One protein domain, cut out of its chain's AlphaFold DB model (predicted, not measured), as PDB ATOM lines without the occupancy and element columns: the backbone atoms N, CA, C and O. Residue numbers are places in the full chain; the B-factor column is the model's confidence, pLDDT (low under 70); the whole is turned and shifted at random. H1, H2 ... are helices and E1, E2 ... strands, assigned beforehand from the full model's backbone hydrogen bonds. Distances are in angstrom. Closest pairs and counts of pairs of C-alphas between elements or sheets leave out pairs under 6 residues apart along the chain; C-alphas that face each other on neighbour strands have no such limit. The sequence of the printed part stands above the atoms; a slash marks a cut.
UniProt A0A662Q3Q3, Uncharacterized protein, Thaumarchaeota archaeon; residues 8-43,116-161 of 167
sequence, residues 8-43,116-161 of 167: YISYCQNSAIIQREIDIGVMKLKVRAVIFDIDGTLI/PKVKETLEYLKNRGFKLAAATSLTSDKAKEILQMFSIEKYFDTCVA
ATOM      1  N   TYR A   8      43.517  48.699 -14.252       44.59
ATOM      2  CA  TYR A   8      42.078  48.714 -14.501       44.59
ATOM      3  C   TYR A   8      41.638  47.268 -14.727       44.59
ATOM      4  O   TYR A   8      41.908  46.681 -15.776       44.59
ATOM      5  N   ILE A   9      41.035  46.651 -13.714       51.97
ATOM      6  CA  ILE A   9      40.516  45.288 -13.825       51.97
ATOM      7  C   ILE A   9      39.054  45.408 -14.240       51.97
ATOM      8  O   ILE A   9      38.231  45.693 -13.387       51.97
ATOM      9  N   SER A  10      38.719  45.179 -15.514       41.59
ATOM     10  CA  SER A  10      37.308  45.164 -15.947       41.59
ATOM     11  C   SER A  10      36.623  43.804 -15.762       41.59
ATOM     12  O   SER A  10      35.433  43.688 -16.014       41.59
ATOM     13  N   TYR A  11      37.351  42.761 -15.337       41.00
ATOM     14  CA  TYR A  11      36.801  41.419 -15.100       41.00
ATOM     15  C   TYR A  11      37.485  40.724 -13.916       41.00
ATOM     16  O   TYR A  11      38.628  40.278 -14.011       41.00
ATOM     17  N   CYS A  12      36.757  40.546 -12.811       42.62
ATOM     18  CA  CYS A  12      37.224  39.821 -11.622       42.62
ATOM     19  C   CYS A  12      36.924  38.302 -11.681       42.62
ATOM     20  O   CYS A  12      36.698  37.668 -10.655       42.62
ATOM     21  N   GLN A  13      36.869  37.695 -12.875       39.03
ATOM     22  CA  GLN A  13      36.450  36.290 -13.029       39.03
ATOM     23  C   GLN A  13      37.589  35.263 -12.972       39.03
ATOM     24  O   GLN A  13      37.341  34.102 -12.647       39.03
ATOM     25  N   ASN A  14      38.840  35.667 -13.208       37.28
ATOM     26  CA  ASN A  14      39.984  34.758 -13.171       37.28
ATOM     27  C   ASN A  14      40.918  35.067 -12.004       37.28
ATOM     28  O   ASN A  14      41.106  36.216 -11.616       37.28
ATOM     29  N   SER A  15      41.531  34.011 -11.465       38.41
ATOM     30  CA  SER A  15      42.642  34.071 -10.517       38.41
ATOM     31  C   SER A  15      43.886  34.643 -11.202       38.41
ATOM     32  O   SER A  15      44.868  33.935 -11.419       38.41
ATOM     33  N   ALA A  16      43.839  35.912 -11.598       42.94
ATOM     34  CA  ALA A  16      45.036  36.642 -11.953       42.94
ATOM     35  C   ALA A  16      45.840  36.803 -10.660       42.94
ATOM     36  O   ALA A  16      45.367  37.378  -9.679       42.94
ATOM     37  N   ILE A  17      47.045  36.242 -10.635       45.06
ATOM     38  CA  ILE A  17      48.009  36.533  -9.581       45.06
ATOM     39  C   ILE A  17      48.316  38.025  -9.721       45.06
ATOM     40  O   ILE A  17      49.033  38.420 -10.636       45.06
ATOM     41  N   ILE A  18      47.740  38.864  -8.856       56.12
ATOM     42  CA  ILE A  18      48.073  40.291  -8.820       56.12
ATOM     43  C   ILE A  18      49.481  40.390  -8.233       56.12
ATOM     44  O   ILE A  18      49.681  40.367  -7.015       56.12
ATOM     45  N   GLN A  19      50.474  40.415  -9.119       57.31
ATOM     46  CA  GLN A  19      51.868  40.594  -8.750       57.31
ATOM     47  C   GLN A  19      52.096  42.061  -8.374       57.31
ATOM     48  O   GLN A  19      51.608  42.982  -9.026       57.31
ATOM     49  N   ARG A  20      52.827  42.286  -7.276       64.31
ATOM     50  CA  ARG A  20      53.228  43.635  -6.844       64.31
ATOM     51  C   ARG A  20      54.199  44.290  -7.820       64.31
ATOM     52  O   ARG A  20      54.365  45.499  -7.732       64.31
ATOM     53  N   GLU A  21      54.839  43.514  -8.685       63.78
ATOM     54  CA  GLU A  21      55.742  43.988  -9.724       63.78
ATOM     55  C   GLU A  21      55.093  43.739 -11.084       63.78
ATOM     56  O   GLU A  21      54.617  42.636 -11.343       63.78
ATOM     57  N   ILE A  22      55.045  44.775 -11.917       65.50
ATOM     58  CA  ILE A  22      54.679  44.662 -13.329       65.50
ATOM     59  C   ILE A  22      55.937  44.961 -14.134       65.50
ATOM     60  O   ILE A  22      56.570  46.003 -13.929       65.50
ATOM     61  N   ASP A  23      56.273  44.054 -15.045       65.81
ATOM     62  CA  ASP A  23      57.348  44.252 -16.008       65.81
ATOM     63  C   ASP A  23      56.821  45.094 -17.177       65.81
ATOM     64  O   ASP A  23      55.932  44.673 -17.921       65.81
ATOM     65  N   ILE A  24      57.364  46.301 -17.338       61.78
ATOM     66  CA  ILE A  24      57.104  47.163 -18.497       61.78
ATOM     67  C   ILE A  24      58.436  47.374 -19.219       61.78
ATOM     68  O   ILE A  24      59.202  48.295 -18.923       61.78
ATOM     69  N   GLY A  25      58.746  46.469 -20.151       69.69
ATOM     70  CA  GLY A  25      60.029  46.449 -20.855       69.69
ATOM     71  C   GLY A  25      61.188  46.115 -19.911       69.69
ATOM     72  O   GLY A  25      61.238  45.024 -19.357       69.69
ATOM     73  N   VAL A  26      62.123  47.054 -19.732       66.62
ATOM     74  CA  VAL A  26      63.286  46.910 -18.827       66.62
ATOM     75  C   VAL A  26      63.027  47.425 -17.405       66.62
ATOM     76  O   VAL A  26      63.913  47.353 -16.556       66.62
ATOM     77  N   MET A  27      61.841  47.978 -17.135       54.59
ATOM     78  CA  MET A  27      61.489  48.531 -15.828       54.59
ATOM     79  C   MET A  27      60.618  47.566 -15.031       54.59
ATOM     80  O   MET A  27      59.586  47.100 -15.514       54.59
ATOM     81  N   LYS A  28      61.005  47.357 -13.771       67.69
ATOM     82  CA  LYS A  28      60.157  46.750 -12.748       67.69
ATOM     83  C   LYS A  28      59.428  47.836 -11.997       67.69
ATOM     84  O   LYS A  28      60.063  48.671 -11.352       67.69
ATOM     85  N   LEU A  29      58.107  47.808 -12.047       68.31
ATOM     86  CA  LEU A  29      57.319  48.802 -11.348       68.31
ATOM     87  C   LEU A  29      56.500  48.191 -10.229       68.31
ATOM     88  O   LEU A  29      55.799  47.199 -10.417       68.31
ATOM     89  N   LYS A  30      56.558  48.831  -9.061       77.81
ATOM     90  CA  LYS A  30      55.857  48.366  -7.871       77.81
ATOM     91  C   LYS A  30      54.455  48.962  -7.798       77.81
ATOM     92  O   LYS A  30      54.284  50.148  -7.518       77.81
ATOM     93  N   VAL A  31      53.435  48.133  -7.983       80.88
ATOM     94  CA  VAL A  31      52.036  48.543  -7.836       80.88
ATOM     95  C   VAL A  31      51.743  48.818  -6.363       80.88
ATOM     96  O   VAL A  31      51.960  47.976  -5.485       80.88
ATOM     97  N   ARG A  32      51.255  50.030  -6.087       85.88
ATOM     98  CA  ARG A  32      50.908  50.494  -4.733       85.88
ATOM     99  C   ARG A  32      49.406  50.649  -4.522       85.88
ATOM    100  O   ARG A  32      48.953  50.562  -3.382       85.88
ATOM    101  N   ALA A  33      48.656  50.862  -5.599       88.06
ATOM    102  CA  ALA A  33      47.223  51.082  -5.556       88.06
ATOM    103  C   ALA A  33      46.506  50.339  -6.688       88.06
ATOM    104  O   ALA A  33      47.096  50.121  -7.744       88.06
ATOM    105  N   VAL A  34      45.246  49.976  -6.464       87.50
ATOM    106  CA  VAL A  34      44.347  49.412  -7.478       87.50
ATOM    107  C   VAL A  34      43.065  50.237  -7.487       87.50
ATOM    108  O   VAL A  34      42.508  50.521  -6.425       87.50
ATOM    109  N   ILE A  35      42.623  50.638  -8.678       91.50
ATOM    110  CA  ILE A  35      41.380  51.386  -8.865       91.50
ATOM    111  C   ILE A  35      40.383  50.484  -9.577       91.50
ATOM    112  O   ILE A  35      40.702  49.911 -10.617       91.50
ATOM    113  N   PHE A  36      39.197  50.362  -9.002       92.00
ATOM    114  CA  PHE A  36      38.104  49.570  -9.542       92.00
ATOM    115  C   PHE A  36      37.021  50.493 -10.090       92.00
ATOM    116  O   PHE A  36      36.623  51.440  -9.415       92.00
ATOM    117  N   ASP A  37      36.511  50.187 -11.279       93.06
ATOM    118  CA  ASP A  37      35.163  50.632 -11.642       93.06
ATOM    119  C   ASP A  37      34.117  49.819 -10.854       93.06
ATOM    120  O   ASP A  37      34.454  48.833 -10.197       93.06
ATOM    121  N   ILE A  38      32.853  50.235 -10.870       92.44
ATOM    122  CA  ILE A  38      31.758  49.574 -10.155       92.44
ATOM    123  C   ILE A  38      30.941  48.706 -11.118       92.44
ATOM    124  O   ILE A  38      30.960  47.474 -11.000       92.44
ATOM    125  N   ASP A  39      30.243  49.328 -12.066       90.69
ATOM    126  CA  ASP A  39      29.332  48.649 -12.988       90.69
ATOM    127  C   ASP A  39      30.092  47.785 -13.996       90.69
ATOM    128  O   ASP A  39      31.023  48.234 -14.654       90.69
ATOM    129  N   GLY A  40      29.729  46.507 -14.107       87.75
ATOM    130  CA  GLY A  40      30.441  45.571 -14.982       87.75
ATOM    131  C   GLY A  40      31.846  45.192 -14.497       87.75
ATOM    132  O   GLY A  40      32.520  44.432 -15.182       87.75
ATOM    133  N   THR A  41      32.264  45.650 -13.310       88.19
ATOM    134  CA  THR A  41      33.575  45.336 -12.714       88.19
ATOM    135  C   THR A  41      33.451  44.672 -11.343       88.19
ATOM    136  O   THR A  41      33.914  43.545 -11.149       88.19
ATOM    137  N   LEU A  42      32.819  45.348 -10.379       92.06
ATOM    138  CA  LEU A  42      32.534  44.792  -9.051       92.06
ATOM    139  C   LEU A  42      31.171  44.101  -9.034       92.06
ATOM    140  O   LEU A  42      30.990  43.098  -8.342       92.06
ATOM    141  N   ILE A  43      30.220  44.632  -9.800       93.38
ATOM    142  CA  ILE A  43      28.840  44.159  -9.843       93.38
ATOM    143  C   ILE A  43      28.397  43.824 -11.265       93.38
ATOM    144  O   ILE A  43      28.746  44.503 -12.229       93.38
ATOM    145  N   PRO A 116      31.602  36.927  -8.892       86.12
ATOM    146  CA  PRO A 116      32.302  35.949  -8.072       86.12
ATOM    147  C   PRO A 116      33.683  36.461  -7.649       86.12
ATOM    148  O   PRO A 116      34.375  37.103  -8.434       86.12
ATOM    149  N   LYS A 117      34.101  36.141  -6.420       87.12
ATOM    150  CA  LYS A 117      35.425  36.464  -5.858       87.12
ATOM    151  C   LYS A 117      35.720  37.946  -5.603       87.12
ATOM    152  O   LYS A 117      36.837  38.266  -5.205       87.12
ATOM    153  N   VAL A 118      34.779  38.870  -5.812       89.62
ATOM    154  CA  VAL A 118      35.051  40.306  -5.614       89.62
ATOM    155  C   VAL A 118      35.439  40.618  -4.168       89.62
ATOM    156  O   VAL A 118      36.443  41.291  -3.942       89.62
ATOM    157  N   LYS A 119      34.702  40.101  -3.176       92.81
ATOM    158  CA  LYS A 119      35.021  40.344  -1.758       92.81
ATOM    159  C   LYS A 119      36.384  39.766  -1.391       92.81
ATOM    160  O   LYS A 119      37.184  40.444  -0.755       92.81
ATOM    161  N   GLU A 120      36.651  38.548  -1.845       88.44
ATOM    162  CA  GLU A 120      37.891  37.817  -1.617       88.44
ATOM    163  C   GLU A 120      39.086  38.550  -2.236       88.44
ATOM    164  O   GLU A 120      40.125  38.683  -1.595       88.44
ATOM    165  N   THR A 121      38.932  39.089  -3.448       86.62
ATOM    166  CA  THR A 121      39.955  39.905  -4.113       86.62
ATOM    167  C   THR A 121      40.219  41.208  -3.364       86.62
ATOM    168  O   THR A 121      41.378  41.542  -3.106       86.62
ATOM    169  N   LEU A 122      39.171  41.945  -2.983       92.19
ATOM    170  CA  LEU A 122      39.318  43.201  -2.242       92.19
ATOM    171  C   LEU A 122      40.018  42.969  -0.893       92.19
ATOM    172  O   LEU A 122      40.962  43.681  -0.547       92.19
ATOM    173  N   GLU A 123      39.617  41.928  -0.165       93.38
ATOM    174  CA  GLU A 123      40.247  41.529   1.094       93.38
ATOM    175  C   GLU A 123      41.704  41.090   0.898       93.38
ATOM    176  O   GLU A 123      42.597  41.559   1.609       93.38
ATOM    177  N   TYR A 124      41.978  40.258  -0.109       87.56
ATOM    178  CA  TYR A 124      43.325  39.810  -0.464       87.56
ATOM    179  C   TYR A 124      44.277  40.987  -0.710       87.56
ATOM    180  O   TYR A 124      45.428  40.965  -0.253       87.56
ATOM    181  N   LEU A 125      43.805  42.008  -1.431       87.75
ATOM    182  CA  LEU A 125      44.581  43.200  -1.760       87.75
ATOM    183  C   LEU A 125      44.808  44.084  -0.531       87.75
ATOM    184  O   LEU A 125      45.940  44.515  -0.294       87.75
ATOM    185  N   LYS A 126      43.781  44.299   0.300       91.44
ATOM    186  CA  LYS A 126      43.932  45.068   1.546       91.44
ATOM    187  C   LYS A 126      44.880  44.399   2.528       91.44
ATOM    188  O   LYS A 126      45.772  45.070   3.039       91.44
ATOM    189  N   ASN A 127      44.780  43.083   2.704       92.56
ATOM    190  CA  ASN A 127      45.680  42.314   3.571       92.56
ATOM    191  C   ASN A 127      47.133  42.344   3.087       92.56
ATOM    192  O   ASN A 127      48.066  42.187   3.871       92.56
ATOM    193  N   ARG A 128      47.345  42.590   1.793       88.56
ATOM    194  CA  ARG A 128      48.675  42.806   1.227       88.56
ATOM    195  C   ARG A 128      49.126  44.249   1.280       88.56
ATOM    196  O   ARG A 128      50.237  44.487   0.843       88.56
ATOM    197  N   GLY A 129      48.353  45.195   1.801       90.62
ATOM    198  CA  GLY A 129      48.753  46.596   1.930       90.62
ATOM    199  C   GLY A 129      48.676  47.403   0.631       90.62
ATOM    200  O   GLY A 129      49.394  48.393   0.496       90.62
ATOM    201  N   PHE A 130      47.853  46.982  -0.336       88.75
ATOM    202  CA  PHE A 130      47.487  47.844  -1.462       88.75
ATOM    203  C   PHE A 130      46.508  48.929  -1.004       88.75
ATOM    204  O   PHE A 130      45.638  48.685  -0.164       88.75
ATOM    205  N   LYS A 131      46.626  50.120  -1.592       94.31
ATOM    206  CA  LYS A 131      45.588  51.153  -1.526       94.31
ATOM    207  C   LYS A 131      44.501  50.855  -2.546       94.31
ATOM    208  O   LYS A 131      44.823  50.546  -3.689       94.31
ATOM    209  N   LEU A 132      43.238  50.924  -2.149       94.56
ATOM    210  CA  LEU A 132      42.124  50.637  -3.047       94.56
ATOM    211  C   LEU A 132      41.284  51.888  -3.258       94.56
ATOM    212  O   LEU A 132      40.931  52.556  -2.293       94.56
ATOM    213  N   ALA A 133      40.941  52.180  -4.507       95.88
ATOM    214  CA  ALA A 133      39.988  53.230  -4.840       95.88
ATOM    215  C   ALA A 133      38.875  52.682  -5.735       95.88
ATOM    216  O   ALA A 133      39.103  51.747  -6.502       95.88
ATOM    217  N   ALA A 134      37.686  53.265  -5.634       94.69
ATOM    218  CA  ALA A 134      36.643  53.108  -6.637       94.69
ATOM    219  C   ALA A 134      36.608  54.367  -7.517       94.69
ATOM    220  O   ALA A 134      36.712  55.472  -6.989       94.69
ATOM    221  N   ALA A 135      36.474  54.219  -8.830       93.69
ATOM    222  CA  ALA A 135      36.300  55.327  -9.764       93.69
ATOM    223  C   ALA A 135      35.173  54.984 -10.735       93.69
ATOM    224  O   ALA A 135      35.265  53.974 -11.422       93.69
ATOM    225  N   THR A 136      34.110  55.784 -10.779       91.62
ATOM    226  CA  THR A 136      32.881  55.419 -11.498       91.62
ATOM    227  C   THR A 136      32.208  56.615 -12.168       91.62
ATOM    228  O   THR A 136      32.393  57.759 -11.762       91.62
ATOM    229  N   SER A 137      31.393  56.342 -13.190       90.44
ATOM    230  CA  SER A 137      30.533  57.335 -13.854       90.44
ATOM    231  C   SER A 137      29.186  57.559 -13.145       90.44
ATOM    232  O   SER A 137      28.374  58.375 -13.592       90.44
ATOM    233  N   LEU A 138      28.938  56.845 -12.042       89.69
ATOM    234  CA  LEU A 138      27.804  57.078 -11.150       89.69
ATOM    235  C   LEU A 138      27.938  58.417 -10.412       89.69
ATOM    236  O   LEU A 138      29.009  59.015 -10.389       89.69
ATOM    237  N   THR A 139      26.853  58.866  -9.778       89.94
ATOM    238  CA  THR A 139      26.926  59.937  -8.775       89.94
ATOM    239  C   THR A 139      27.471  59.400  -7.450       89.94
ATOM    240  O   THR A 139      27.302  58.210  -7.155       89.94
ATOM    241  N   SER A 140      28.060  60.266  -6.625       93.56
ATOM    242  CA  SER A 140      28.644  59.905  -5.327       93.56
ATOM    243  C   SER A 140      27.643  59.183  -4.419       93.56
ATOM    244  O   SER A 140      27.972  58.153  -3.826       93.56
ATOM    245  N   ASP A 141      26.386  59.636  -4.391       92.81
ATOM    246  CA  ASP A 141      25.316  58.992  -3.616       92.81
ATOM    247  C   ASP A 141      25.024  57.556  -4.083       92.81
ATOM    248  O   ASP A 141      24.922  56.643  -3.261       92.81
ATOM    249  N   LYS A 142      24.947  57.326  -5.401       91.12
ATOM    250  CA  LYS A 142      24.686  55.992  -5.971       91.12
ATOM    251  C   LYS A 142      25.854  55.045  -5.745       91.12
ATOM    252  O   LYS A 142      25.646  53.886  -5.387       91.12
ATOM    253  N   ALA A 143      27.077  55.534  -5.943       94.75
ATOM    254  CA  ALA A 143      28.281  54.759  -5.687       94.75
ATOM    255  C   ALA A 143      28.311  54.294  -4.224       94.75
ATOM    256  O   ALA A 143      28.476  53.104  -3.950       94.75
ATOM    257  N   LYS A 144      28.051  55.210  -3.283       95.94
ATOM    258  CA  LYS A 144      27.982  54.902  -1.854       95.94
ATOM    259  C   LYS A 144      26.887  53.886  -1.526       95.94
ATOM    260  O   LYS A 144      27.173  52.904  -0.844       95.94
ATOM    261  N   GLU A 145      25.671  54.075  -2.042       94.56
ATOM    262  CA  GLU A 145      24.553  53.144  -1.847       94.56
ATOM    263  C   GLU A 145      24.929  51.718  -2.279       94.56
ATOM    264  O   GLU A 145      24.750  50.768  -1.516       94.56
ATOM    265  N   ILE A 146      25.515  51.560  -3.469       94.50
ATOM    266  CA  ILE A 146      25.917  50.255  -4.011       94.50
ATOM    267  C   ILE A 146      27.020  49.613  -3.164       94.50
ATOM    268  O   ILE A 146      26.920  48.438  -2.794       94.50
ATOM    269  N   LEU A 147      28.072  50.364  -2.827       97.00
ATOM    270  CA  LEU A 147      29.180  49.840  -2.026       97.00
ATOM    271  C   LEU A 147      28.715  49.403  -0.626       97.00
ATOM    272  O   LEU A 147      29.216  48.404  -0.095       97.00
ATOM    273  N   GLN A 148      27.737  50.105  -0.046       96.69
ATOM    274  CA  GLN A 148      27.117  49.764   1.236       96.69
ATOM    275  C   GLN A 148      26.193  48.553   1.137       96.69
ATOM    276  O   GLN A 148      26.309  47.633   1.950       96.69
ATOM    277  N   MET A 149      25.345  48.507   0.106       95.12
ATOM    278  CA  MET A 149      24.429  47.398  -0.182       95.12
ATOM    279  C   MET A 149      25.159  46.052  -0.216       95.12
ATOM    280  O   MET A 149      24.669  45.058   0.315       95.12
ATOM    281  N   PHE A 150      26.367  46.026  -0.784       96.38
ATOM    282  CA  PHE A 150      27.196  44.822  -0.849       96.38
ATOM    283  C   PHE A 150      28.216  44.690   0.293       96.38
ATOM    284  O   PHE A 150      28.932  43.684   0.366       96.38
ATOM    285  N   SER A 151      28.259  45.659   1.211       97.56
ATOM    286  CA  SER A 151      29.179  45.723   2.354       97.56
ATOM    287  C   SER A 151      30.660  45.687   1.952       97.56
ATOM    288  O   SER A 151      31.482  45.047   2.618       97.56
ATOM    289  N   ILE A 152      30.995  46.355   0.845       97.62
ATOM    290  CA  ILE A 152      32.357  46.450   0.301       97.62
ATOM    291  C   ILE A 152      32.972  47.852   0.411       97.62
ATOM    292  O   ILE A 152      34.170  47.986   0.187       97.62
ATOM    293  N   GLU A 153      32.206  48.869   0.828       97.88
ATOM    294  CA  GLU A 153      32.705  50.237   1.079       97.88
ATOM    295  C   GLU A 153      33.985  50.238   1.933       97.88
ATOM    296  O   GLU A 153      34.975  50.869   1.578       97.88
ATOM    297  N   LYS A 154      34.006  49.430   3.000       97.44
ATOM    298  CA  LYS A 154      35.122  49.303   3.955       97.44
ATOM    299  C   LYS A 154      36.480  48.938   3.341       97.44
ATOM    300  O   LYS A 154      37.507  49.114   3.995       97.44
ATOM    301  N   TYR A 155      36.509  48.367   2.136       97.12
ATOM    302  CA  TYR A 155      37.767  48.010   1.484       97.12
ATOM    303  C   TYR A 155      38.421  49.224   0.816       97.12
ATOM    304  O   TYR A 155      39.645  49.264   0.701       97.12
ATOM    305  N   PHE A 156      37.647  50.231   0.420       97.25
ATOM    306  CA  PHE A 156      38.140  51.367  -0.350       97.25
ATOM    307  C   PHE A 156      38.688  52.472   0.557       97.25
ATOM    308  O   PHE A 156      38.076  52.854   1.548       97.25
ATOM    309  N   ASP A 157      39.873  52.978   0.221       97.38
ATOM    310  CA  ASP A 157      40.467  54.167   0.834       97.38
ATOM    311  C   ASP A 157      39.806  55.456   0.299       97.38
ATOM    312  O   ASP A 157      39.802  56.475   0.982       97.38
ATOM    313  N   THR A 158      39.257  55.422  -0.921       96.19
ATOM    314  CA  THR A 158      38.503  56.532  -1.523       96.19
ATOM    315  C   THR A 158      37.565  56.034  -2.628       96.19
ATOM    316  O   THR A 158      37.793  54.974  -3.216       96.19
ATOM    317  N   CYS A 159      36.517  56.799  -2.920       96.19
ATOM    318  CA  CYS A 159      35.645  56.614  -4.073       96.19
ATOM    319  C   CYS A 159      35.523  57.961  -4.786       96.19
ATOM    320  O   CYS A 159      35.276  58.964  -4.121       96.19
ATOM    321  N   VAL A 160      35.744  57.969  -6.100       95.31
ATOM    322  CA  VAL A 160      35.605  59.139  -6.967       95.31
ATOM    323  C   VAL A 160      34.474  58.866  -7.951       95.31
ATOM    324  O   VAL A 160      34.516  57.883  -8.694       95.31
ATOM    325  N   ALA A 161      33.469  59.726  -7.947       92.81
ATOM    326  CA  ALA A 161      32.293  59.633  -8.796       92.81
ATOM    327  C   ALA A 161      32.260  60.767  -9.836       92.81
ATOM    328  O   ALA A 161      33.114  61.657  -9.852       92.81
TER     329      ALA A 161
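AT A GLANCE: This is residues 8 to 43 and 116 to 161 of the 167 residues of an uncharacterized protein of Thaumarchaeota archaeon (UniProt A0A662Q3Q3). A small parallel sheet of three strands, E3, E4 and E5, forms the body, with H1 and H2 at separate places along it, while the hairpin of E1 and E2 makes one far end of the long axis and H2 lies toward the other. Residues 8 to 20, with no named element, lead from beside the body out to the hairpin. The printed part has 82 residues, with five named strands and two named helices in the order E1 E2 E3 H1 E4 H2 E5; the class is mixed, helices and strands, and 40 residues, under half, are in named elements. The sheet's order is E3, E4, E5, and the separate pair E1 and E2 is antiparallel. The whole is compact, with a radius of gyration of the C-alphas of 13.2 A, yet elongated in outline, spanning 42 by 22 by 22 A.

IN THESE COORDINATES: Start at C-alpha 8 and pass the unnamed residues 8 to 20 to find C-alpha 21 at (55.742, 43.988, -9.724), where E1, residues 21 to 24, begins. E2 is residues 27 to 30, and E3, residues 33 to 36, is 10.1 A long. After the cut, find C-alpha 118 at (35.051, 40.306, -5.614); from there H1 runs to residue 127, 14.2 A. E4, residues 131 to 135, measures 13.1 A, and H2, residues 140 to 149, 14.2 A. E5, residues 158 to 160, ends at C-alpha 160 at (35.605, 59.139, -6.967).

HOW THE PARTS SIT: Look first at E4, the inner strand of the sheet. E3 is its parallel neighbour at 28 degrees, with N 34 and O 131 at 2.9 A, within hydrogen-bond range. E5 is its parallel neighbour at 21 degrees, with N 160 and O 134 at 2.8 A. E4, H2 and E5 form a strand-helix-strand unit, two parallel neighbour strands with a helix between, and its crossover is right-handed. H2 is on the sheet but only grazes it, with residues 140 to 147; its closest C-alphas to E5 are those of Ser 140 and Val 160, 7.2 A. H1 also only grazes the sheet, with residues 122 to 126; its closest C-alphas to E4 are those of Lys 126 and Leu 132, 7.4 A. H1 and H2 are apart. In both helices every O i to N i+4 pair is within hydrogen-bond range. Look last at the hairpin E1 and E2, antiparallel at 149 degrees, with N 22 and O 29 at 2.9 A. E2 runs on into E3 across 2 residues at 76 degrees, though the two are apart.

THE WHOLE: The two C-alphas farthest apart, those of Val 26 and Met 149, are 43.1 A apart. Residues 44 to 115 are not printed, and C-alphas 43 and 116 are 9.1 A apart across that cut, in the link from E3 to H1. Of the links that are printed whole, H2 to E5 is short and the others are tight. The mean pLDDT of the printed part is 81.8, and residues 8 to 29 are under 70.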